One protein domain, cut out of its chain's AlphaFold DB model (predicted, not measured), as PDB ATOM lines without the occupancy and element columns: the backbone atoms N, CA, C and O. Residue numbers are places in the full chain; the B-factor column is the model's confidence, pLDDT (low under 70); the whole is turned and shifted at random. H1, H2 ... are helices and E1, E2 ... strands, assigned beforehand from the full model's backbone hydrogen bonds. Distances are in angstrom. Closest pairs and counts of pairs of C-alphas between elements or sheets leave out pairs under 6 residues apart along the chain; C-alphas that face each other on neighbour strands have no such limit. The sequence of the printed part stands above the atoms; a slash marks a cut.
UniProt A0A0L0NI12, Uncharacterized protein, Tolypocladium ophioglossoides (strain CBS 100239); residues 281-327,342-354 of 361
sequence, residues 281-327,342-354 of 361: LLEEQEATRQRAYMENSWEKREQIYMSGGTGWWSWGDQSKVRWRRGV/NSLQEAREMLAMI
ATOM      1  N   LEU A 281     197.564 213.431 168.096       61.09
ATOM      2  CA  LEU A 281     198.927 212.943 168.315       61.09
ATOM      3  C   LEU A 281     200.009 213.837 167.682       61.09
ATOM      4  O   LEU A 281     201.057 214.053 168.286       61.09
ATOM      5  N   LEU A 282     199.788 214.354 166.470       61.56
ATOM      6  CA  LEU A 282     200.733 215.249 165.791       61.56
ATOM      7  C   LEU A 282     200.785 216.625 166.464       61.56
ATOM      8  O   LEU A 282     201.853 217.231 166.530       61.56
ATOM      9  N   GLU A 283     199.656 217.112 166.975       62.56
ATOM     10  CA  GLU A 283     199.587 218.368 167.729       62.56
ATOM     11  C   GLU A 283     200.268 218.244 169.092       62.56
ATOM     12  O   GLU A 283     201.056 219.114 169.459       62.56
ATOM     13  N   GLU A 284     200.055 217.139 169.810       67.69
ATOM     14  CA  GLU A 284     200.750 216.875 171.070       67.69
ATOM     15  C   GLU A 284     202.267 216.744 170.864       67.69
ATOM     16  O   GLU A 284     203.062 217.296 171.637       67.69
ATOM     17  N   GLN A 285     202.690 216.082 169.782       70.00
ATOM     18  CA  GLN A 285     204.099 215.997 169.394       70.00
ATOM     19  C   GLN A 285     204.687 217.368 169.045       70.00
ATOM     20  O   GLN A 285     205.781 217.697 169.509       70.00
ATOM     21  N   GLU A 286     203.978 218.195 168.276       70.50
ATOM     22  CA  GLU A 286     204.441 219.537 167.915       70.50
ATOM     23  C   GLU A 286     204.472 220.470 169.136       70.50
ATOM     24  O   GLU A 286     205.453 221.185 169.331       70.50
ATOM     25  N   ALA A 287     203.482 220.411 170.029       68.81
ATOM     26  CA  ALA A 287     203.479 221.164 171.284       68.81
ATOM     27  C   ALA A 287     204.624 220.732 172.215       68.81
ATOM     28  O   ALA A 287     205.256 221.562 172.877       68.81
ATOM     29  N   THR A 288     204.928 219.433 172.260       75.06
ATOM     30  CA  THR A 288     206.083 218.894 172.994       75.06
ATOM     31  C   THR A 288     207.392 219.382 172.381       75.06
ATOM     32  O   THR A 288     208.282 219.834 173.100       75.06
ATOM     33  N   ARG A 289     207.496 219.383 171.051       76.62
ATOM     34  CA  ARG A 289     208.656 219.907 170.326       76.62
ATOM     35  C   ARG A 289     208.847 221.408 170.548       76.62
ATOM     36  O   ARG A 289     209.977 221.843 170.752       76.62
ATOM     37  N   GLN A 290     207.774 222.194 170.536       74.38
ATOM     38  CA  GLN A 290     207.817 223.634 170.804       74.38
ATOM     39  C   GLN A 290     208.239 223.930 172.243       74.38
ATOM     40  O   GLN A 290     209.071 224.813 172.453       74.38
ATOM     41  N   ARG A 291     207.738 223.163 173.222       77.94
ATOM     42  CA  ARG A 291     208.199 223.245 174.618       77.94
ATOM     43  C   ARG A 291     209.679 222.910 174.741       77.94
ATOM     44  O   ARG A 291     210.427 223.730 175.258       77.94
ATOM     45  N   ALA A 292     210.121 221.792 174.167       79.69
ATOM     46  CA  ALA A 292     211.532 221.421 174.166       79.69
ATOM     47  C   ALA A 292     212.399 222.505 173.498       79.69
ATOM     48  O   ALA A 292     213.453 222.873 174.012       79.69
ATOM     49  N   TYR A 293     211.961 223.075 172.373       81.69
ATOM     50  CA  TYR A 293     212.663 224.187 171.728       81.69
ATOM     51  C   TYR A 293     212.766 225.416 172.644       81.69
ATOM     52  O   TYR A 293     213.833 226.029 172.735       81.69
ATOM     53  N   MET A 294     211.675 225.767 173.328       82.06
ATOM     54  CA  MET A 294     211.623 226.892 174.259       82.06
ATOM     55  C   MET A 294     212.547 226.670 175.460       82.06
ATOM     56  O   MET A 294     213.337 227.556 175.774       82.06
ATOM     57  N   GLU A 295     212.532 225.475 176.050       84.00
ATOM     58  CA  GLU A 295     213.413 225.075 177.151       84.00
ATOM     59  C   GLU A 295     214.889 225.139 176.755       84.00
ATOM     60  O   GLU A 295     215.681 225.803 177.422       84.00
ATOM     61  N   ASN A 296     215.267 224.551 175.616       85.31
ATOM     62  CA  ASN A 296     216.650 224.624 175.134       85.31
ATOM     63  C   ASN A 296     217.071 226.081 174.833       85.31
ATOM     64  O   ASN A 296     218.212 226.483 175.078       85.31
ATOM     65  N   SER A 297     216.147 226.899 174.317       87.06
ATOM     66  CA  SER A 297     216.360 228.335 174.105       87.06
ATOM     67  C   SER A 297     216.560 229.090 175.425       87.06
ATOM     68  O   SER A 297     217.387 230.004 175.489       87.06
ATOM     69  N   TRP A 298     215.831 228.727 176.482       88.06
ATOM     70  CA  TRP A 298     216.019 229.286 177.819       88.06
ATOM     71  C   TRP A 298     217.365 228.891 178.416       88.06
ATOM     72  O   TRP A 298     218.115 229.794 178.779       88.06
ATOM     73  N   GLU A 299     217.731 227.604 178.399       87.94
ATOM     74  CA  GLU A 299     219.039 227.124 178.880       87.94
ATOM     75  C   GLU A 299     220.180 227.918 178.227       87.94
ATOM     76  O   GLU A 299     221.121 228.372 178.887       87.94
ATOM     77  N   LYS A 300     220.098 228.131 176.906       88.56
ATOM     78  CA  LYS A 300     221.157 228.839 176.188       88.56
ATOM     79  C   LYS A 300     221.212 230.324 176.533       88.56
ATOM     80  O   LYS A 300     222.302 230.871 176.720       88.56
ATOM     81  N   ARG A 301     220.057 230.983 176.634       88.44
ATOM     82  CA  ARG A 301     219.971 232.400 177.014       88.44
ATOM     83  C   ARG A 301     220.367 232.625 178.470       88.44
ATOM     84  O   ARG A 301     221.038 233.616 178.745       88.44
ATOM     85  N   GLU A 302     220.069 231.690 179.367       89.44
ATOM     86  CA  GLU A 302     220.541 231.698 180.752       89.44
ATOM     87  C   GLU A 302     222.072 231.649 180.815       89.44
ATOM     88  O   GLU A 302     222.682 232.494 181.468       89.44
ATOM     89  N   GLN A 303     222.721 230.753 180.062       88.44
ATOM     90  CA  GLN A 303     224.190 230.697 179.992       88.44
ATOM     91  C   GLN A 303     224.805 232.020 179.518       88.44
ATOM     92  O   GLN A 303     225.791 232.500 180.091       88.44
ATOM     93  N   ILE A 304     224.226 232.622 178.473       88.00
ATOM     94  CA  ILE A 304     224.672 233.916 177.942       88.00
ATOM     95  C   ILE A 304     224.483 235.011 178.999       88.00
ATOM     96  O   ILE A 304     225.402 235.795 179.243       88.00
ATOM     97  N   TYR A 305     223.330 235.030 179.666       88.25
ATOM     98  CA  TYR A 305     223.000 235.998 180.707       88.25
ATOM     99  C   TYR A 305     223.933 235.899 181.920       88.25
ATOM    100  O   TYR A 305     224.502 236.907 182.341       88.25
ATOM    101  N   MET A 306     224.172 234.686 182.431       86.12
ATOM    102  CA  MET A 306     225.101 234.416 183.540       86.12
ATOM    103  C   MET A 306     226.543 234.800 183.191       86.12
ATOM    104  O   MET A 306     227.301 235.253 184.048       86.12
ATOM    105  N   SER A 307     226.905 234.706 181.911       86.75
ATOM    106  CA  SER A 307     228.193 235.162 181.379       86.75
ATOM    107  C   SER A 307     228.265 236.691 181.183       86.75
ATOM    108  O   SER A 307     229.277 237.221 180.723       86.75
ATOM    109  N   GLY A 308     227.208 237.429 181.544       85.69
ATOM    110  CA  GLY A 308     227.125 238.888 181.454       85.69
ATOM    111  C   GLY A 308     226.698 239.422 180.084       85.69
ATOM    112  O   GLY A 308     226.910 240.609 179.806       85.69
ATOM    113  N   GLY A 309     226.140 238.559 179.231       87.00
ATOM    114  CA  GLY A 309     225.548 238.900 177.942       87.00
ATOM    115  C   GLY A 309     224.112 239.414 178.082       87.00
ATOM    116  O   GLY A 309     223.362 239.010 178.964       87.00
ATOM    117  N   THR A 310     223.723 240.339 177.212       86.31
ATOM    118  CA  THR A 310     222.384 240.952 177.168       86.31
ATOM    119  C   THR A 310     221.990 241.252 175.724       86.31
ATOM    120  O   THR A 310     222.854 241.300 174.854       86.31
ATOM    121  N   GLY A 311     220.711 241.504 175.448       84.38
ATOM    122  CA  GLY A 311     220.234 241.787 174.090       84.38
ATOM    123  C   GLY A 311     219.584 240.575 173.429       84.38
ATOM    124  O   GLY A 311     218.942 239.782 174.114       84.38
ATOM    125  N   TRP A 312     219.717 240.474 172.107       86.94
ATOM    126  CA  TRP A 312     218.953 239.535 171.287       86.94
ATOM    127  C   TRP A 312     219.759 238.274 170.998       86.94
ATOM    128  O   TRP A 312     220.956 238.351 170.707       86.94
ATOM    129  N   TRP A 313     219.092 237.126 171.037       88.12
ATOM    130  CA  TRP A 313     219.669 235.842 170.674       88.12
ATOM    131  C   TRP A 313     218.652 234.944 169.970       88.12
ATOM    132  O   TRP A 313     217.539 234.735 170.460       88.12
ATOM    133  N   SER A 314     219.080 234.327 168.874       84.44
ATOM    134  CA  SER A 314     218.402 233.176 168.285       84.44
ATOM    135  C   SER A 314     219.395 232.043 168.037       84.44
ATOM    136  O   SER A 314     220.615 232.200 168.129       84.44
ATOM    137  N   TRP A 315     218.864 230.866 167.718       78.38
ATOM    138  CA  TRP A 315     219.688 229.738 167.309       78.38
ATOM    139  C   TRP A 315     220.572 230.109 166.117       78.38
ATOM    140  O   TRP A 315     220.079 230.604 165.111       78.38
ATOM    141  N   GLY A 316     221.879 229.881 166.258       74.81
ATOM    142  CA  GLY A 316     222.868 230.204 165.227       74.81
ATOM    143  C   GLY A 316     223.235 231.688 165.110       74.81
ATOM    144  O   GLY A 316     224.234 231.996 164.471       74.81
ATOM    145  N   ASP A 317     222.520 232.608 165.769       79.88
ATOM    146  CA  ASP A 317     222.798 234.044 165.684       79.88
ATOM    147  C   ASP A 317     223.029 234.674 167.067       79.88
ATOM    148  O   ASP A 317     222.123 234.894 167.874       79.88
ATOM    149  N   GLN A 318     224.301 234.994 167.318       84.94
ATOM    150  CA  GLN A 318     224.756 235.745 168.490       84.94
ATOM    151  C   GLN A 318     225.237 237.160 168.138       84.94
ATOM    152  O   GLN A 318     225.820 237.839 168.985       84.94
ATOM    153  N   SER A 319     225.020 237.623 166.902       79.88
ATOM    154  CA  SER A 319     225.551 238.902 166.403       79.88
ATOM    155  C   SER A 319     225.055 240.113 167.198       79.88
ATOM    156  O   SER A 319     225.732 241.137 167.266       79.88
ATOM    157  N   LYS A 320     223.891 239.977 167.840       82.81
ATOM    158  CA  LYS A 320     223.220 241.021 168.626       82.81
ATOM    159  C   LYS A 320     223.363 240.840 170.144       82.81
ATOM    160  O   LYS A 320     222.724 241.560 170.918       82.81
ATOM    161  N   VAL A 321     224.227 239.921 170.587       86.00
ATOM    162  CA  VAL A 321     224.561 239.747 172.006       86.00
ATOM    163  C   VAL A 321     225.561 240.822 172.435       86.00
ATOM    164  O   VAL A 321     226.676 240.919 171.922       86.00
ATOM    165  N   ARG A 322     225.185 241.621 173.434       84.31
ATOM    166  CA  ARG A 322     226.018 242.667 174.037       84.31
ATOM    167  C   ARG A 322     226.639 242.177 175.338       84.31
ATOM    168  O   ARG A 322     225.927 241.851 176.287       84.31
ATOM    169  N   TRP A 323     227.966 242.207 175.412       83.38
ATOM    170  CA  TRP A 323     228.745 241.756 176.569       83.38
ATOM    171  C   TRP A 323     229.236 242.936 177.409       83.38
ATOM    172  O   TRP A 323     229.848 243.861 176.875       83.38
ATOM    173  N   ARG A 324     229.065 242.885 178.740       68.00
ATOM    174  CA  ARG A 324     229.500 243.964 179.658       68.00
ATOM    175  C   ARG A 324     230.997 244.310 179.596       68.00
ATOM    176  O   ARG A 324     231.366 245.403 180.010       68.00
ATOM    177  N   ARG A 325     231.856 243.408 179.108       64.19
ATOM    178  CA  ARG A 325     233.309 243.640 178.945       64.19
ATOM    179  C   ARG A 325     233.777 243.683 177.484       64.19
ATOM    180  O   ARG A 325     234.975 243.634 177.243       64.19
ATOM    181  N   GLY A 326     232.861 243.727 176.514       55.88
ATOM    182  CA  GLY A 326     233.201 243.760 175.085       55.88
ATOM    183  C   GLY A 326     233.808 242.471 174.510       55.88
ATOM    184  O   GLY A 326     234.114 242.443 173.324       55.88
ATOM    185  N   VAL A 327     233.966 241.404 175.305       52.78
ATOM    186  CA  VAL A 327     234.533 240.118 174.863       52.78
ATOM    187  C   VAL A 327     233.695 238.958 175.409       52.78
ATOM    188  O   VAL A 327     233.355 238.940 176.594       52.78
ATOM    189  N   ASN A 342     219.124 227.034 155.365       45.25
ATOM    190  CA  ASN A 342     219.216 227.097 153.904       45.25
ATOM    191  C   ASN A 342     219.452 225.712 153.287       45.25
ATOM    192  O   ASN A 342     219.495 225.550 152.066       45.25
ATOM    193  N   SER A 343     219.642 224.698 154.132       50.28
ATOM    194  CA  SER A 343     219.857 223.324 153.718       50.28
ATOM    195  C   SER A 343     219.247 222.330 154.701       50.28
ATOM    196  O   SER A 343     219.100 222.575 155.898       50.28
ATOM    197  N   LEU A 344     218.952 221.140 154.184       44.81
ATOM    198  CA  LEU A 344     218.468 220.008 154.972       44.81
ATOM    199  C   LEU A 344     219.510 219.554 156.020       44.81
ATOM    200  O   LEU A 344     219.147 219.011 157.059       44.81
ATOM    201  N   GLN A 345     220.796 219.815 155.763       43.19
ATOM    202  CA  GLN A 345     221.909 219.583 156.686       43.19
ATOM    203  C   GLN A 345     221.844 220.537 157.891       43.19
ATOM    204  O   GLN A 345     221.877 220.090 159.031       43.19
ATOM    205  N   GLU A 346     221.660 221.830 157.640       48.91
ATOM    206  CA  GLU A 346     221.555 222.871 158.672       48.91
ATOM    207  C   GLU A 346     220.288 222.690 159.525       48.91
ATOM    208  O   GLU A 346     220.330 222.789 160.749       48.91
ATOM    209  N   ALA A 347     219.175 222.288 158.899       54.12
ATOM    210  CA  ALA A 347     217.956 221.914 159.616       54.12
ATOM    211  C   ALA A 347     218.182 220.703 160.539       54.12
ATOM    212  O   ALA A 347     217.658 220.660 161.651       54.12
ATOM    213  N   ARG A 348     218.983 219.721 160.098       56.56
ATOM    214  CA  ARG A 348     219.362 218.550 160.903       56.56
ATOM    215  C   ARG A 348     220.302 218.910 162.049       56.56
ATOM    216  O   ARG A 348     220.136 218.360 163.128       56.56
ATOM    217  N   GLU A 349     221.240 219.827 161.843       53.25
ATOM    218  CA  GLU A 349     222.132 220.323 162.897       53.25
ATOM    219  C   GLU A 349     221.360 221.122 163.954       53.25
ATOM    220  O   GLU A 349     221.543 220.886 165.146       53.25
ATOM    221  N   MET A 350     220.421 221.982 163.542       53.47
ATOM    222  CA  MET A 350     219.497 222.649 164.467       53.47
ATOM    223  C   MET A 350     218.649 221.645 165.257       53.47
ATOM    224  O   MET A 350     218.505 221.788 166.467       53.47
ATOM    225  N   LEU A 351     218.113 220.612 164.597       56.31
ATOM    226  CA  LEU A 351     217.348 219.548 165.255       56.31
ATOM    227  C   LEU A 351     218.206 218.707 166.210       56.31
ATOM    228  O   LEU A 351     217.723 218.323 167.268       56.31
ATOM    229  N   ALA A 352     219.471 218.451 165.873       56.00
ATOM    230  CA  ALA A 352     220.402 217.702 166.715       56.00
ATOM    231  C   ALA A 352     220.821 218.472 167.980       56.00
ATOM    232  O   ALA A 352     221.232 217.858 168.962       56.00
ATOM    233  N   MET A 353     220.715 219.805 167.968       50.06
ATOM    234  CA  MET A 353     220.970 220.649 169.139       50.06
ATOM    235  C   MET A 353     219.763 220.770 170.084       50.06
ATOM    236  O   MET A 353     219.921 221.245 171.208       50.06
ATOM    237  N   ILE A 354     218.573 220.331 169.661       52.50
ATOM    238  CA  ILE A 354     217.384 220.247 170.514       52.50
ATOM    239  C   ILE A 354     217.464 218.927 171.282       52.50
ATOM    240  O   ILE A 354     217.358 217.851 170.692       52.50
TER     241      ILE A 354
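What this domain is: This is residues 281 to 327 and 342 to 354 of the 361 residues of an uncharacterized protein of Tolypocladium ophioglossoides (strain CBS 100239) (UniProt A0A0L0NI12). A small hairpin of two short strands, E1 and E2, sits at one end of a long straight helix, H1, which makes the longest axis; at its other end residues 281 to 288 stick out. The short helix H2 is set crosswise to H1 and separate from it, in a loose arrangement with few contacts. You have 60 printed residues, mostly helix by class, in the order H1, E1, E2, H2, with an antiparallel sheet E1 - E2. The whole is loose, with a radius of gyration of the C-alphas of 14.1 A, and spans 47 by 24 by 15 A.

Where its parts are: Look first at the sheet: E1 is residues 309 to 311, and E2 is residues 321 to 323. Find C-alpha 281 at (198.927, 212.943, 168.315); from there H1, residues 281 to 306, runs 37.1 A to C-alpha 306 at (225.101, 234.416, 183.540). H2, residues 344 to 352, covers 12.1 A and ends with C-alpha 352 at (220.402, 217.702, 166.715).

How they stand to each other: In the hairpin E1 and E2, antiparallel at 137 degrees, find N 310 and O 322 at 2.8 A and N 322 and O 310 at 2.7 A, both within hydrogen-bond range. The closest C-alphas of H1 and E1, those of Ile 304 and Thr 310, are 7.4 A apart. H1 and E2 are near each other, with 6 pairs of C-alphas within 10 A. H2 is apart from H1 and from E1. In H1 and H2 every O i to N i+4 pair is within hydrogen-bond range.

The domain as a whole: The farthest C-alphas, Leu 281 and Arg 325, are 47.3 A apart. Residues 328 to 341 are not printed, and C-alphas 327 and 342 are 29.0 A apart across this cut. The link H1 to E1 is tight, and E1 to E2 is short. Mean pLDDT of the printed part is 73.1; among the residues under 70 are 342 to 354.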